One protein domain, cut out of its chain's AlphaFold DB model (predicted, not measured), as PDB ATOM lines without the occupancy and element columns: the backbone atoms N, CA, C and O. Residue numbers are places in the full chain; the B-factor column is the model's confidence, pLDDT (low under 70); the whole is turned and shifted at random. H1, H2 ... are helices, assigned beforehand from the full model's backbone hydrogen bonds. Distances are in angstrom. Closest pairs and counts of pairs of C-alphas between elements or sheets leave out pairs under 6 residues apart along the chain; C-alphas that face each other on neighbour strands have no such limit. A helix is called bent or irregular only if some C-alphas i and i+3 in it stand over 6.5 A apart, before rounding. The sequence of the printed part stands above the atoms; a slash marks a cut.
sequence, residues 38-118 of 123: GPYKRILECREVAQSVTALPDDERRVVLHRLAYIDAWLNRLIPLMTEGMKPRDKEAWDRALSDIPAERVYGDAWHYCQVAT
ATOM      1  N   GLY A  38     -32.658  23.637  -8.000       80.81
ATOM      2  CA  GLY A  38     -33.426  22.462  -8.395       80.81
ATOM      3  C   GLY A  38     -34.920  22.485  -8.014       80.81
ATOM      4  O   GLY A  38     -35.529  23.554  -7.891       80.81
ATOM      5  N   PRO A  39     -35.506  21.298  -7.776       83.62
ATOM      6  CA  PRO A  39     -36.826  21.151  -7.167       83.62
ATOM      7  C   PRO A  39     -36.958  21.854  -5.812       83.62
ATOM      8  O   PRO A  39     -38.022  22.396  -5.531       83.62
ATOM      9  N   TYR A  40     -35.892  21.916  -5.001       88.31
ATOM     10  CA  TYR A  40     -35.922  22.584  -3.692       88.31
ATOM     11  C   TYR A  40     -36.324  24.050  -3.807       88.31
ATOM     12  O   TYR A  40     -37.238  24.496  -3.117       88.31
ATOM     13  N   LYS A  41     -35.700  24.792  -4.727       88.44
ATOM     14  CA  LYS A  41     -36.058  26.193  -4.958       88.44
ATOM     15  C   LYS A  41     -37.506  26.340  -5.422       88.44
ATOM     16  O   LYS A  41     -38.203  27.228  -4.949       88.44
ATOM     17  N   ARG A  42     -37.982  25.464  -6.311       90.06
ATOM     18  CA  ARG A  42     -39.372  25.510  -6.803       90.06
ATOM     19  C   ARG A  42     -40.389  25.199  -5.709       90.06
ATOM     20  O   ARG A  42     -41.450  25.812  -5.679       90.06
ATOM     21  N   ILE A  43     -40.053  24.290  -4.799       93.44
ATOM     22  CA  ILE A  43     -40.853  24.015  -3.607       93.44
ATOM     23  C   ILE A  43     -40.914  25.260  -2.715       93.44
ATOM     24  O   ILE A  43     -42.005  25.674  -2.329       93.44
ATOM     25  N   LEU A  44     -39.771  25.891  -2.434       94.12
ATOM     26  CA  LEU A  44     -39.721  27.122  -1.640       94.12
ATOM     27  C   LEU A  44     -40.564  28.235  -2.275       94.12
ATOM     28  O   LEU A  44     -41.397  28.819  -1.592       94.12
ATOM     29  N   GLU A  45     -40.446  28.441  -3.588       93.25
ATOM     30  CA  GLU A  45     -41.271  29.399  -4.336       93.25
ATOM     31  C   GLU A  45     -42.775  29.080  -4.209       93.25
ATOM     32  O   GLU A  45     -43.580  29.983  -3.986       93.25
ATOM     33  N   CYS A  46     -43.179  27.803  -4.289       95.25
ATOM     34  CA  CYS A  46     -44.580  27.413  -4.074       95.25
ATOM     35  C   CYS A  46     -45.064  27.796  -2.670       95.25
ATOM     36  O   CYS A  46     -46.175  28.311  -2.517       95.25
ATOM     37  N   ARG A  47     -44.223  27.578  -1.655       96.12
ATOM     38  CA  ARG A  47     -44.553  27.877  -0.259       96.12
ATOM     39  C   ARG A  47     -44.621  29.376   0.013       96.12
ATOM     40  O   ARG A  47     -45.542  29.826   0.690       96.12
ATOM     41  N   GLU A  48     -43.704  30.151  -0.553       95.19
ATOM     42  CA  GLU A  48     -43.711  31.617  -0.490       95.19
ATOM     43  C   GLU A  48     -44.975  32.193  -1.144       95.19
ATOM     44  O   GLU A  48     -45.666  33.027  -0.550       95.19
ATOM     45  N   VAL A  49     -45.346  31.694  -2.330       95.19
ATOM     46  CA  VAL A  49     -46.593  32.096  -2.995       95.19
ATOM     47  C   VAL A  49     -47.796  31.737  -2.124       95.19
ATOM     48  O   VAL A  49     -48.660  32.586  -1.906       95.19
ATOM     49  N   ALA A  50     -47.844  30.531  -1.564       95.00
ATOM     50  CA  ALA A  50     -48.934  30.106  -0.690       95.00
ATOM     51  C   ALA A  50     -49.078  30.968   0.579       95.00
ATOM     52  O   ALA A  50     -50.197  31.237   1.015       95.00
ATOM     53  N   GLN A  51     -47.978  31.476   1.135       94.06
ATOM     54  CA  GLN A  51     -48.028  32.438   2.241       94.06
ATOM     55  C   GLN A  51     -48.549  33.817   1.806       94.06
ATOM     56  O   GLN A  51     -49.169  34.518   2.603       94.06
ATOM     57  N   SER A  52     -48.321  34.208   0.551       93.94
ATOM     58  CA  SER A  52     -48.715  35.523   0.023       93.94
ATOM     59  C   SER A  52     -50.185  35.630  -0.404       93.94
ATOM     60  O   SER A  52     -50.721  36.734  -0.483       93.94
ATOM     61  N   VAL A  53     -50.877  34.509  -0.644       91.94
ATOM     62  CA  VAL A  53     -52.271  34.504  -1.141       91.94
ATOM     63  C   VAL A  53     -53.325  34.764  -0.058       91.94
ATOM     64  O   VAL A  53     -54.511  34.500  -0.260       91.94
ATOM     65  N   THR A  54     -52.933  35.307   1.097       86.25
ATOM     66  CA  THR A  54     -53.848  35.617   2.210       86.25
ATOM     67  C   THR A  54     -54.934  36.623   1.833       86.25
ATOM     68  O   THR A  54     -56.028  36.562   2.386       86.25
ATOM     69  N   ALA A  55     -54.654  37.512   0.875       88.38
ATOM     70  CA  ALA A  55     -55.578  38.544   0.409       88.38
ATOM     71  C   ALA A  55     -56.652  38.034  -0.574       88.38
ATOM     72  O   ALA A  55     -57.562  38.790  -0.912       88.38
ATOM     73  N   LEU A  56     -56.554  36.786  -1.055       91.69
ATOM     74  CA  LEU A  56     -57.556  36.209  -1.954       91.69
ATOM     75  C   LEU A  56     -58.844  35.828  -1.199       91.69
ATOM     76  O   LEU A  56     -58.765  35.423  -0.033       91.69
ATOM     77  N   PRO A  57     -60.015  35.874  -1.870       95.25
ATOM     78  CA  PRO A  57     -61.249  35.286  -1.353       95.25
ATOM     79  C   PRO A  57     -61.057  33.814  -0.972       95.25
ATOM     80  O   PRO A  57     -60.291  33.100  -1.618       95.25
ATOM     81  N   ASP A  58     -61.774  33.339   0.048       91.62
ATOM     82  CA  ASP A  58     -61.549  32.013   0.641       91.62
ATOM     83  C   ASP A  58     -61.621  30.855  -0.372       91.62
ATOM     84  O   ASP A  58     -60.763  29.968  -0.343       91.62
ATOM     85  N   ASP A  59     -62.589  30.878  -1.293       92.19
ATOM     86  CA  ASP A  59     -62.752  29.835  -2.314       92.19
ATOM     87  C   ASP A  59     -61.590  29.823  -3.319       92.19
ATOM     88  O   ASP A  59     -61.030  28.767  -3.629       92.19
ATOM     89  N   GLU A  60     -61.168  31.000  -3.788       93.44
ATOM     90  CA  GLU A  60     -60.029  31.144  -4.701       93.44
ATOM     91  C   GLU A  60     -58.717  30.758  -4.012       93.44
ATOM     92  O   GLU A  60     -57.923  29.986  -4.561       93.44
ATOM     93  N   ARG A  61     -58.522  31.226  -2.772       94.00
ATOM     94  CA  ARG A  61     -57.368  30.886  -1.939       94.00
ATOM     95  C   ARG A  61     -57.260  29.377  -1.768       94.00
ATOM     96  O   ARG A  61     -56.187  28.820  -1.986       94.00
ATOM     97  N   ARG A  62     -58.363  28.699  -1.438       92.56
ATOM     98  CA  ARG A  62     -58.395  27.240  -1.270       92.56
ATOM     99  C   ARG A  62     -57.950  26.521  -2.545       92.56
ATOM    100  O   ARG A  62     -57.083  25.653  -2.473       92.56
ATOM    101  N   VAL A  63     -58.483  26.894  -3.711       93.75
ATOM    102  CA  VAL A  63     -58.096  26.276  -4.995       93.75
ATOM    103  C   VAL A  63     -56.606  26.463  -5.283       93.75
ATOM    104  O   VAL A  63     -55.937  25.511  -5.697       93.75
ATOM    105  N   VAL A  64     -56.071  27.663  -5.052       94.94
ATOM    106  CA  VAL A  64     -54.644  27.946  -5.253       94.94
ATOM    107  C   VAL A  64     -53.781  27.117  -4.302       94.94
ATOM    108  O   VAL A  64     -52.841  26.467  -4.760       94.94
ATOM    109  N   LEU A  65     -54.132  27.055  -3.014       95.25
ATOM    110  CA  LEU A  65     -53.399  26.263  -2.023       95.25
ATOM    111  C   LEU A  65     -53.383  24.769  -2.368       95.25
ATOM    112  O   LEU A  65     -52.326  24.153  -2.289       95.25
ATOM    113  N   HIS A  66     -54.496  24.193  -2.833       93.94
ATOM    114  CA  HIS A  66     -54.520  22.796  -3.286       93.94
ATOM    115  C   HIS A  66     -53.615  22.541  -4.495       93.94
ATOM    116  O   HIS A  66     -52.942  21.512  -4.559       93.94
ATOM    117  N   ARG A  67     -53.579  23.466  -5.461       94.38
ATOM    118  CA  ARG A  67     -52.706  23.333  -6.638       94.38
ATOM    119  C   ARG A  67     -51.232  23.423  -6.256       94.38
ATOM    120  O   ARG A  67     -50.441  22.613  -6.728       94.38
ATOM    121  N   LEU A  68     -50.874  24.375  -5.397       95.50
ATOM    122  CA  LEU A  68     -49.502  24.535  -4.918       95.50
ATOM    123  C   LEU A  68     -49.069  23.343  -4.059       95.50
ATOM    124  O   LEU A  68     -47.999  22.799  -4.304       95.50
ATOM    125  N   ALA A  69     -49.927  22.867  -3.152       95.31
ATOM    126  CA  ALA A  69     -49.679  21.661  -2.362       95.31
ATOM    127  C   ALA A  69     -49.430  20.431  -3.252       95.31
ATOM    128  O   ALA A  69     -48.509  19.657  -2.997       95.31
ATOM    129  N   TYR A  70     -50.197  20.273  -4.337       93.50
ATOM    130  CA  TYR A  70     -49.983  19.194  -5.303       93.50
ATOM    131  C   TYR A  70     -48.620  19.293  -6.002       93.50
ATOM    132  O   TYR A  70     -47.910  18.291  -6.107       93.50
ATOM    133  N   ILE A  71     -48.242  20.489  -6.466       91.69
ATOM    134  CA  ILE A  71     -46.953  20.721  -7.134       91.69
ATOM    135  C   ILE A  71     -45.794  20.475  -6.161       91.69
ATOM    136  O   ILE A  71     -44.862  19.755  -6.507       91.69
ATOM    137  N   ASP A  72     -45.872  21.013  -4.943       93.94
ATOM    138  CA  ASP A  72     -44.888  20.814  -3.871       93.94
ATOM    139  C   ASP A  72     -44.709  19.318  -3.574       93.94
ATOM    140  O   ASP A  72     -43.596  18.790  -3.636       93.94
ATOM    141  N   ALA A  73     -45.805  18.581  -3.375       91.81
ATOM    142  CA  ALA A  73     -45.762  17.139  -3.141       91.81
ATOM    143  C   ALA A  73     -45.152  16.364  -4.321       91.81
ATOM    144  O   ALA A  73     -44.383  15.426  -4.109       91.81
ATOM    145  N   TRP A  74     -45.472  16.743  -5.563       89.62
ATOM    146  CA  TRP A  74     -44.891  16.119  -6.751       89.62
ATOM    147  C   TRP A  74     -43.386  16.388  -6.861       89.62
ATOM    148  O   TRP A  74     -42.622  15.456  -7.100       89.62
ATOM    149  N   LEU A  75     -42.944  17.623  -6.611       88.12
ATOM    150  CA  LEU A  75     -41.530  17.999  -6.630       88.12
ATOM    151  C   LEU A  75     -40.725  17.299  -5.529       88.12
ATOM    152  O   LEU A  75     -39.608  16.854  -5.795       88.12
ATOM    153  N   ASN A  76     -41.289  17.120  -4.328       88.31
ATOM    154  CA  ASN A  76     -40.619  16.372  -3.256       88.31
ATOM    155  C   ASN A  76     -40.291  14.929  -3.671       88.31
ATOM    156  O   ASN A  76     -39.260  14.396  -3.272       88.31
ATOM    157  N   ARG A  77     -41.119  14.299  -4.518       84.62
ATOM    158  CA  ARG A  77     -40.862  12.936  -5.026       84.62
ATOM    159  C   ARG A  77     -39.668  12.867  -5.975       84.62
ATOM    160  O   ARG A  77     -39.118  11.790  -6.172       84.62
ATOM    161  N   LEU A  78     -39.282  13.993  -6.568       80.06
ATOM    162  CA  LEU A  78     -38.158  14.076  -7.500       80.06
ATOM    163  C   LEU A  78     -36.839  14.372  -6.784       80.06
ATOM    164  O   LEU A  78     -35.780  14.091  -7.334       80.06
ATOM    165  N   ILE A  79     -36.888  14.871  -5.543       83.81
ATOM    166  CA  ILE A  79     -35.692  15.176  -4.749       83.81
ATOM    167  C   ILE A  79     -34.717  13.984  -4.672       83.81
ATOM    168  O   ILE A  79     -33.535  14.195  -4.941       83.81
ATOM    169  N   PRO A  80     -35.138  12.739  -4.351       80.38
ATOM    170  CA  PRO A  80     -34.203  11.619  -4.255       80.38
ATOM    171  C   PRO A  80     -33.440  11.372  -5.558       80.38
ATOM    172  O   PRO A  80     -32.217  11.303  -5.518       80.38
ATOM    173  N   LEU A  81     -34.148  11.354  -6.694       73.50
ATOM    174  CA  LEU A  81     -33.570  11.114  -8.022       73.50
ATOM    175  C   LEU A  81     -32.553  12.195  -8.408       73.50
ATOM    176  O   LEU A  81     -31.517  11.904  -8.988       73.50
ATOM    177  N   MET A  82     -32.818  13.448  -8.040       69.50
ATOM    178  CA  MET A  82     -32.005  14.592  -8.471       69.50
ATOM    179  C   MET A  82     -30.902  14.972  -7.477       69.50
ATOM    180  O   MET A  82     -30.056  15.816  -7.766       69.50
ATOM    181  N   THR A  83     -30.901  14.371  -6.284       74.19
ATOM    182  CA  THR A  83     -29.847  14.593  -5.280       74.19
ATOM    183  C   THR A  83     -28.690  13.612  -5.385       74.19
ATOM    184  O   THR A  83     -27.705  13.801  -4.673       74.19
ATOM    185  N   GLU A  84     -28.757  12.616  -6.276       72.81
ATOM    186  CA  GLU A  84     -27.696  11.612  -6.454       72.81
ATOM    187  C   GLU A  84     -26.339  12.243  -6.819       72.81
ATOM    188  O   GLU A  84     -25.299  11.779  -6.356       72.81
ATOM    189  N   GLY A  85     -26.344  13.348  -7.575       70.25
ATOM    190  CA  GLY A  85     -25.140  14.107  -7.944       70.25
ATOM    191  C   GLY A  85     -24.837  15.332  -7.069       70.25
ATOM    192  O   GLY A  85     -23.830  16.010  -7.288       70.25
ATOM    193  N   MET A  86     -25.688  15.659  -6.090       77.88
ATOM    194  CA  MET A  86     -25.550  16.882  -5.294       77.88
ATOM    195  C   MET A  86     -24.523  16.699  -4.169       77.88
ATOM    196  O   MET A  86     -24.489  15.675  -3.487       77.88
ATOM    197  N   LYS A  87     -23.695  17.722  -3.914       82.94
ATOM    198  CA  LYS A  87     -22.771  17.684  -2.771       82.94
ATOM    199  C   LYS A  87     -23.572  17.601  -1.464       82.94
ATOM    200  O   LYS A  87     -24.516  18.376  -1.301       82.94
ATOM    201  N   PRO A  88     -23.159  16.773  -0.485       85.50
ATOM    202  CA  PRO A  88     -23.901  16.606   0.768       85.50
ATOM    203  C   PRO A  88     -24.220  17.922   1.491       85.50
ATOM    204  O   PRO A  88     -25.337  18.116   1.951       85.50
ATOM    205  N   ARG A  89     -23.274  18.872   1.517       86.25
ATOM    206  CA  ARG A  89     -23.473  20.187   2.154       86.25
ATOM    207  C   ARG A  89     -24.542  21.041   1.477       86.25
ATOM    208  O   ARG A  89     -25.263  21.756   2.164       86.25
ATOM    209  N   ASP A  90     -24.625  20.983   0.150       84.31
ATOM    210  CA  ASP A  90     -25.618  21.748  -0.604       84.31
ATOM    211  C   ASP A  90     -27.005  21.150  -0.365       84.31
ATOM    212  O   ASP A  90     -27.953  21.880  -0.086       84.31
ATOM    213  N   LYS A  91     -27.096  19.814  -0.355       85.44
ATOM    214  CA  LYS A  91     -28.316  19.091   0.012       85.44
ATOM    215  C   LYS A  91     -28.797  19.465   1.417       85.44
ATOM    216  O   LYS A  91     -29.936  19.886   1.570       85.44
ATOM    217  N   GLU A  92     -27.920  19.403   2.419       89.69
ATOM    218  CA  GLU A  92     -28.253  19.772   3.802       89.69
ATOM    219  C   GLU A  92     -28.746  21.222   3.934       89.69
ATOM    220  O   GLU A  92     -29.627  21.511   4.746       89.69
ATOM    221  N   ALA A  93     -28.178  22.154   3.162       90.38
ATOM    222  CA  ALA A  93     -28.623  23.544   3.158       90.38
ATOM    223  C   ALA A  93     -30.051  23.680   2.610       90.38
ATOM    224  O   ALA A  93     -30.863  24.400   3.195       90.38
ATOM    225  N   TRP A  94     -30.372  22.959   1.533       90.31
ATOM    226  CA  TRP A  94     -31.713  22.948   0.959       90.31
ATOM    227  C   TRP A  94     -32.738  22.221   1.834       90.31
ATOM    228  O   TRP A  94     -33.835  22.741   2.030       90.31
ATOM    229  N   ASP A  95     -32.374  21.080   2.421       90.94
ATOM    230  CA  ASP A  95     -33.218  20.351   3.374       90.94
ATOM    231  C   ASP A  95     -33.567  21.229   4.586       90.94
ATOM    232  O   ASP A  95     -34.715  21.261   5.044       90.94
ATOM    233  N   ARG A  96     -32.593  22.008   5.080       94.12
ATOM    234  CA  ARG A  96     -32.822  22.986   6.152       94.12
ATOM    235  C   ARG A  96     -33.785  24.086   5.712       94.12
ATOM    236  O   ARG A  96     -34.750  24.342   6.423       94.12
ATOM    237  N   ALA A  97     -33.576  24.674   4.535       92.25
ATOM    238  CA  ALA A  97     -34.465  25.709   4.009       92.25
ATOM    239  C   ALA A  97     -35.914  25.205   3.852       92.25
ATOM    240  O   ALA A  97     -36.859  25.911   4.200       92.25
ATOM    241  N   LEU A  98     -36.104  23.963   3.389       92.25
ATOM    242  CA  LEU A  98     -37.427  23.335   3.342       92.25
ATOM    243  C   LEU A  98     -38.026  23.110   4.733       92.25
ATOM    244  O   LEU A  98     -39.242  23.213   4.895       92.25
ATOM    245  N   SER A  99     -37.199  22.795   5.726       92.88
ATOM    246  CA  SER A  99     -37.651  22.571   7.103       92.88
ATOM    247  C   SER A  99     -38.073  23.868   7.804       92.88
ATOM    248  O   SER A  99     -38.990  23.842   8.623       92.88
ATOM    249  N   ASP A 100     -37.461  25.005   7.457       94.62
ATOM    250  CA  ASP A 100     -37.800  26.325   8.015       94.62
ATOM    251  C   ASP A 100     -39.214  26.787   7.612       94.62
ATOM    252  O   ASP A 100     -39.888  27.514   8.354       94.62
ATOM    253  N   ILE A 101     -39.694  26.335   6.449       92.81
ATOM    254  CA  ILE A 101     -41.022  26.647   5.916       92.81
ATOM    255  C   ILE A 101     -41.781  25.329   5.684       92.81
ATOM    256  O   ILE A 101     -41.874  24.877   4.545       92.81
ATOM    257  N   PRO A 102     -42.319  24.672   6.729       93.38
ATOM    258  CA  PRO A 102     -42.926  23.349   6.588       93.38
ATOM    259  C   PRO A 102     -44.255  23.397   5.819       93.38
ATOM    260  O   PRO A 102     -45.074  24.297   6.023       93.38
ATOM    261  N   ALA A 103     -44.484  22.406   4.954       93.25
ATOM    262  CA  ALA A 103     -45.650  22.341   4.069       93.25
ATOM    263  C   ALA A 103     -46.978  22.281   4.843       93.25
ATOM    264  O   ALA A 103     -47.935  22.964   4.480       93.25
ATOM    265  N   GLU A 104     -47.016  21.547   5.957       91.88
ATOM    266  CA  GLU A 104     -48.169  21.450   6.860       91.88
ATOM    267  C   GLU A 104     -48.597  22.831   7.370       91.88
ATOM    268  O   GLU A 104     -49.783  23.140   7.437       91.88
ATOM    269  N   ARG A 105     -47.624  23.693   7.693       92.62
ATOM    270  CA  ARG A 105     -47.887  25.052   8.178       92.62
ATOM    271  C   ARG A 105     -48.378  25.975   7.068       92.62
ATOM    272  O   ARG A 105     -49.131  26.902   7.346       92.62
ATOM    273  N   VAL A 106     -47.910  25.764   5.840       94.06
ATOM    274  CA  VAL A 106     -48.202  26.644   4.704       94.06
ATOM    275  C   VAL A 106     -49.544  26.322   4.059       94.06
ATOM    276  O   VAL A 106     -50.327  27.230   3.795       94.06
ATOM    277  N   TYR A 107     -49.819  25.044   3.808       94.06
ATOM    278  CA  TYR A 107     -51.014  24.630   3.072       94.06
ATOM    279  C   TYR A 107     -52.142  24.124   3.982       94.06
ATOM    280  O   TYR A 107     -53.288  24.056   3.531       94.06
ATOM    281  N   GLY A 108     -51.847  23.763   5.238       90.75
ATOM    282  CA  GLY A 108     -52.827  23.209   6.175       90.75
ATOM    283  C   GLY A 108     -53.531  21.980   5.600       90.75
ATOM    284  O   GLY A 108     -52.887  21.066   5.080       90.75
ATOM    285  N   ASP A 109     -54.864  21.998   5.617       88.75
ATOM    286  CA  ASP A 109     -55.713  20.903   5.131       88.75
ATOM    287  C   ASP A 109     -55.399  20.473   3.692       88.75
ATOM    288  O   ASP A 109     -55.481  19.288   3.368       88.75
ATOM    289  N   ALA A 110     -54.986  21.407   2.828       89.31
ATOM    290  CA  ALA A 110     -54.661  21.099   1.437       89.31
ATOM    291  C   ALA A 110     -53.476  20.127   1.305       89.31
ATOM    292  O   ALA A 110     -53.437  19.343   0.356       89.31
ATOM    293  N   TRP A 111     -52.551  20.123   2.273       91.88
ATOM    294  CA  TRP A 111     -51.411  19.207   2.292       91.88
ATOM    295  C   TRP A 111     -51.811  17.766   2.612       91.88
ATOM    296  O   TRP A 111     -51.298  16.829   1.998       91.88
ATOM    297  N   HIS A 112     -52.769  17.574   3.522       84.31
ATOM    298  CA  HIS A 112     -53.205  16.239   3.941       84.31
ATOM    299  C   HIS A 112     -53.749  15.415   2.766       84.31
ATOM    300  O   HIS A 112     -53.451  14.227   2.651       84.31
ATOM    301  N   TYR A 113     -54.452  16.042   1.820       77.06
ATOM    302  CA  TYR A 113     -54.919  15.362   0.604       77.06
ATOM    303  C   TYR A 113     -53.776  14.878  -0.297       77.06
ATOM    304  O   TYR A 113     -53.902  13.850  -0.966       77.06
ATOM    305  N   CYS A 114     -52.647  15.585  -0.303       78.75
ATOM    306  CA  CYS A 114     -51.469  15.200  -1.073       78.75
ATOM    307  C   CYS A 114     -50.657  14.088  -0.386       78.75
ATOM    308  O   CYS A 114     -50.012  13.304  -1.084       78.75
ATOM    309  N   GLN A 115     -50.752  13.965   0.947       65.94
ATOM    310  CA  GLN A 115     -50.164  12.868   1.727       65.94
ATOM    311  C   GLN A 115     -50.957  11.553   1.610       65.94
ATOM    312  O   GLN A 115     -50.365  10.475   1.547       65.94
ATOM    313  N   VAL A 116     -52.290  11.589   1.520       53.22
ATOM    314  CA  VAL A 116     -53.099  10.354   1.407       53.22
ATOM    315  C   VAL A 116     -52.864   9.636   0.070       53.22
ATOM    316  O   VAL A 116     -52.841   8.409   0.021       53.22
ATOM    317  N   ALA A 117     -52.543  10.372  -0.997       49.31
ATOM    318  CA  ALA A 117     -52.072   9.787  -2.256       49.31
ATOM    319  C   ALA A 117     -50.668   9.139  -2.162       49.31
ATOM    320  O   ALA A 117     -50.174   8.620  -3.162       49.31
ATOM    321  N   THR A 118     -50.011   9.194  -0.995       49.66
ATOM    322  CA  THR A 118     -48.677   8.620  -0.721       49.66
ATOM    323  C   THR A 118     -48.671   7.524   0.352       49.66
ATOM    324  O   THR A 118     -47.626   6.932   0.585       49.66
TER     325      THR A 118
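AT A GLANCE: This is residues 38 to 118 of the 123 residues of an uncharacterized protein of Buttiauxella sp. 3AFRM03 (UniProt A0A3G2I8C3). Picture a long hairpin of two helices side by side, H1 and H2, with the chain coming back over one face of it as a second, looser layer: H4 near the start of H1, the short H5 over the middle of the hairpin, and H6 over H2. The small H3 follows H2, and residues 84 to 90 stick out at one end, where the chain turns back. The 81 printed residues hold six named helices, H1 to H6 in order, and no named strand; the class is all helix. The whole is compact, with a radius of gyration of the C-alphas of 13.2 A, yet elongated, spanning 42 by 25 by 16 A.

HOW THE PARTS SIT: Begin with H1, residues 38 to 55, the hub, which touches four other helices. It forms a helical hairpin with H2, residues 58 to 76: they touch, closest at the C-alphas of Ile 43 and Asp 72, 5.2 A, at a shallow tilt of 11 degrees, opposite ways. H3, residues 79 to 82, only just touches H1, with 3 pairs of C-alphas within 8 A; the closest are those of Pro 39 and Ile 79, 6.5 A. H4, residues 88 to 100, touches H1 with residues 94 to 98 alone, closest at the C-alphas of Tyr 40 and Trp 94, 6.3 A, at a shallow tilt of 14 degrees, the same way. H5, residues 103 to 107, touches H1 at the C-alphas of Arg 47 and Val 106, 6.3 A, and H2 at those of Leu 65 and Tyr 107, 5.9 A, the closest of each pair. H6, residues 109 to 116, touches H2, closest at the C-alphas of His 66 and Ala 110, 5.0 A, at a steep tilt of 36 degrees, only just past shallow, the same way. H2 and H4 are apart, as are H1 and H6. Every O i to N i+4 pair is within hydrogen-bond range in H2, H4 and H5, against 12 of 14 in H1 and 2 of 4 in H6; H3 is too short for such a pair.

IN THESE COORDINATES: Find C-alpha 38 at (-33.426, 22.462, -8.395); from there H1 runs 28.8 A to C-alpha 55. It is irregular: C-alphas 52 and 55 are 7.5 A apart. H2 runs 26.4 A from C-alpha 58 at (-61.549, 32.013, 0.641), H4 18.4 A, and H6 11.5 A to C-alpha 116 at (-53.099, 10.354, 1.407).

THE WHOLE: Look for the two C-alphas farthest apart at Pro 57 and Gly 85, 42.4 A. The printed part has no cut, and its five links between helices are tight. The mean pLDDT of the printed part is 87.5; residue 82 and residues 115 to 118 are under 70.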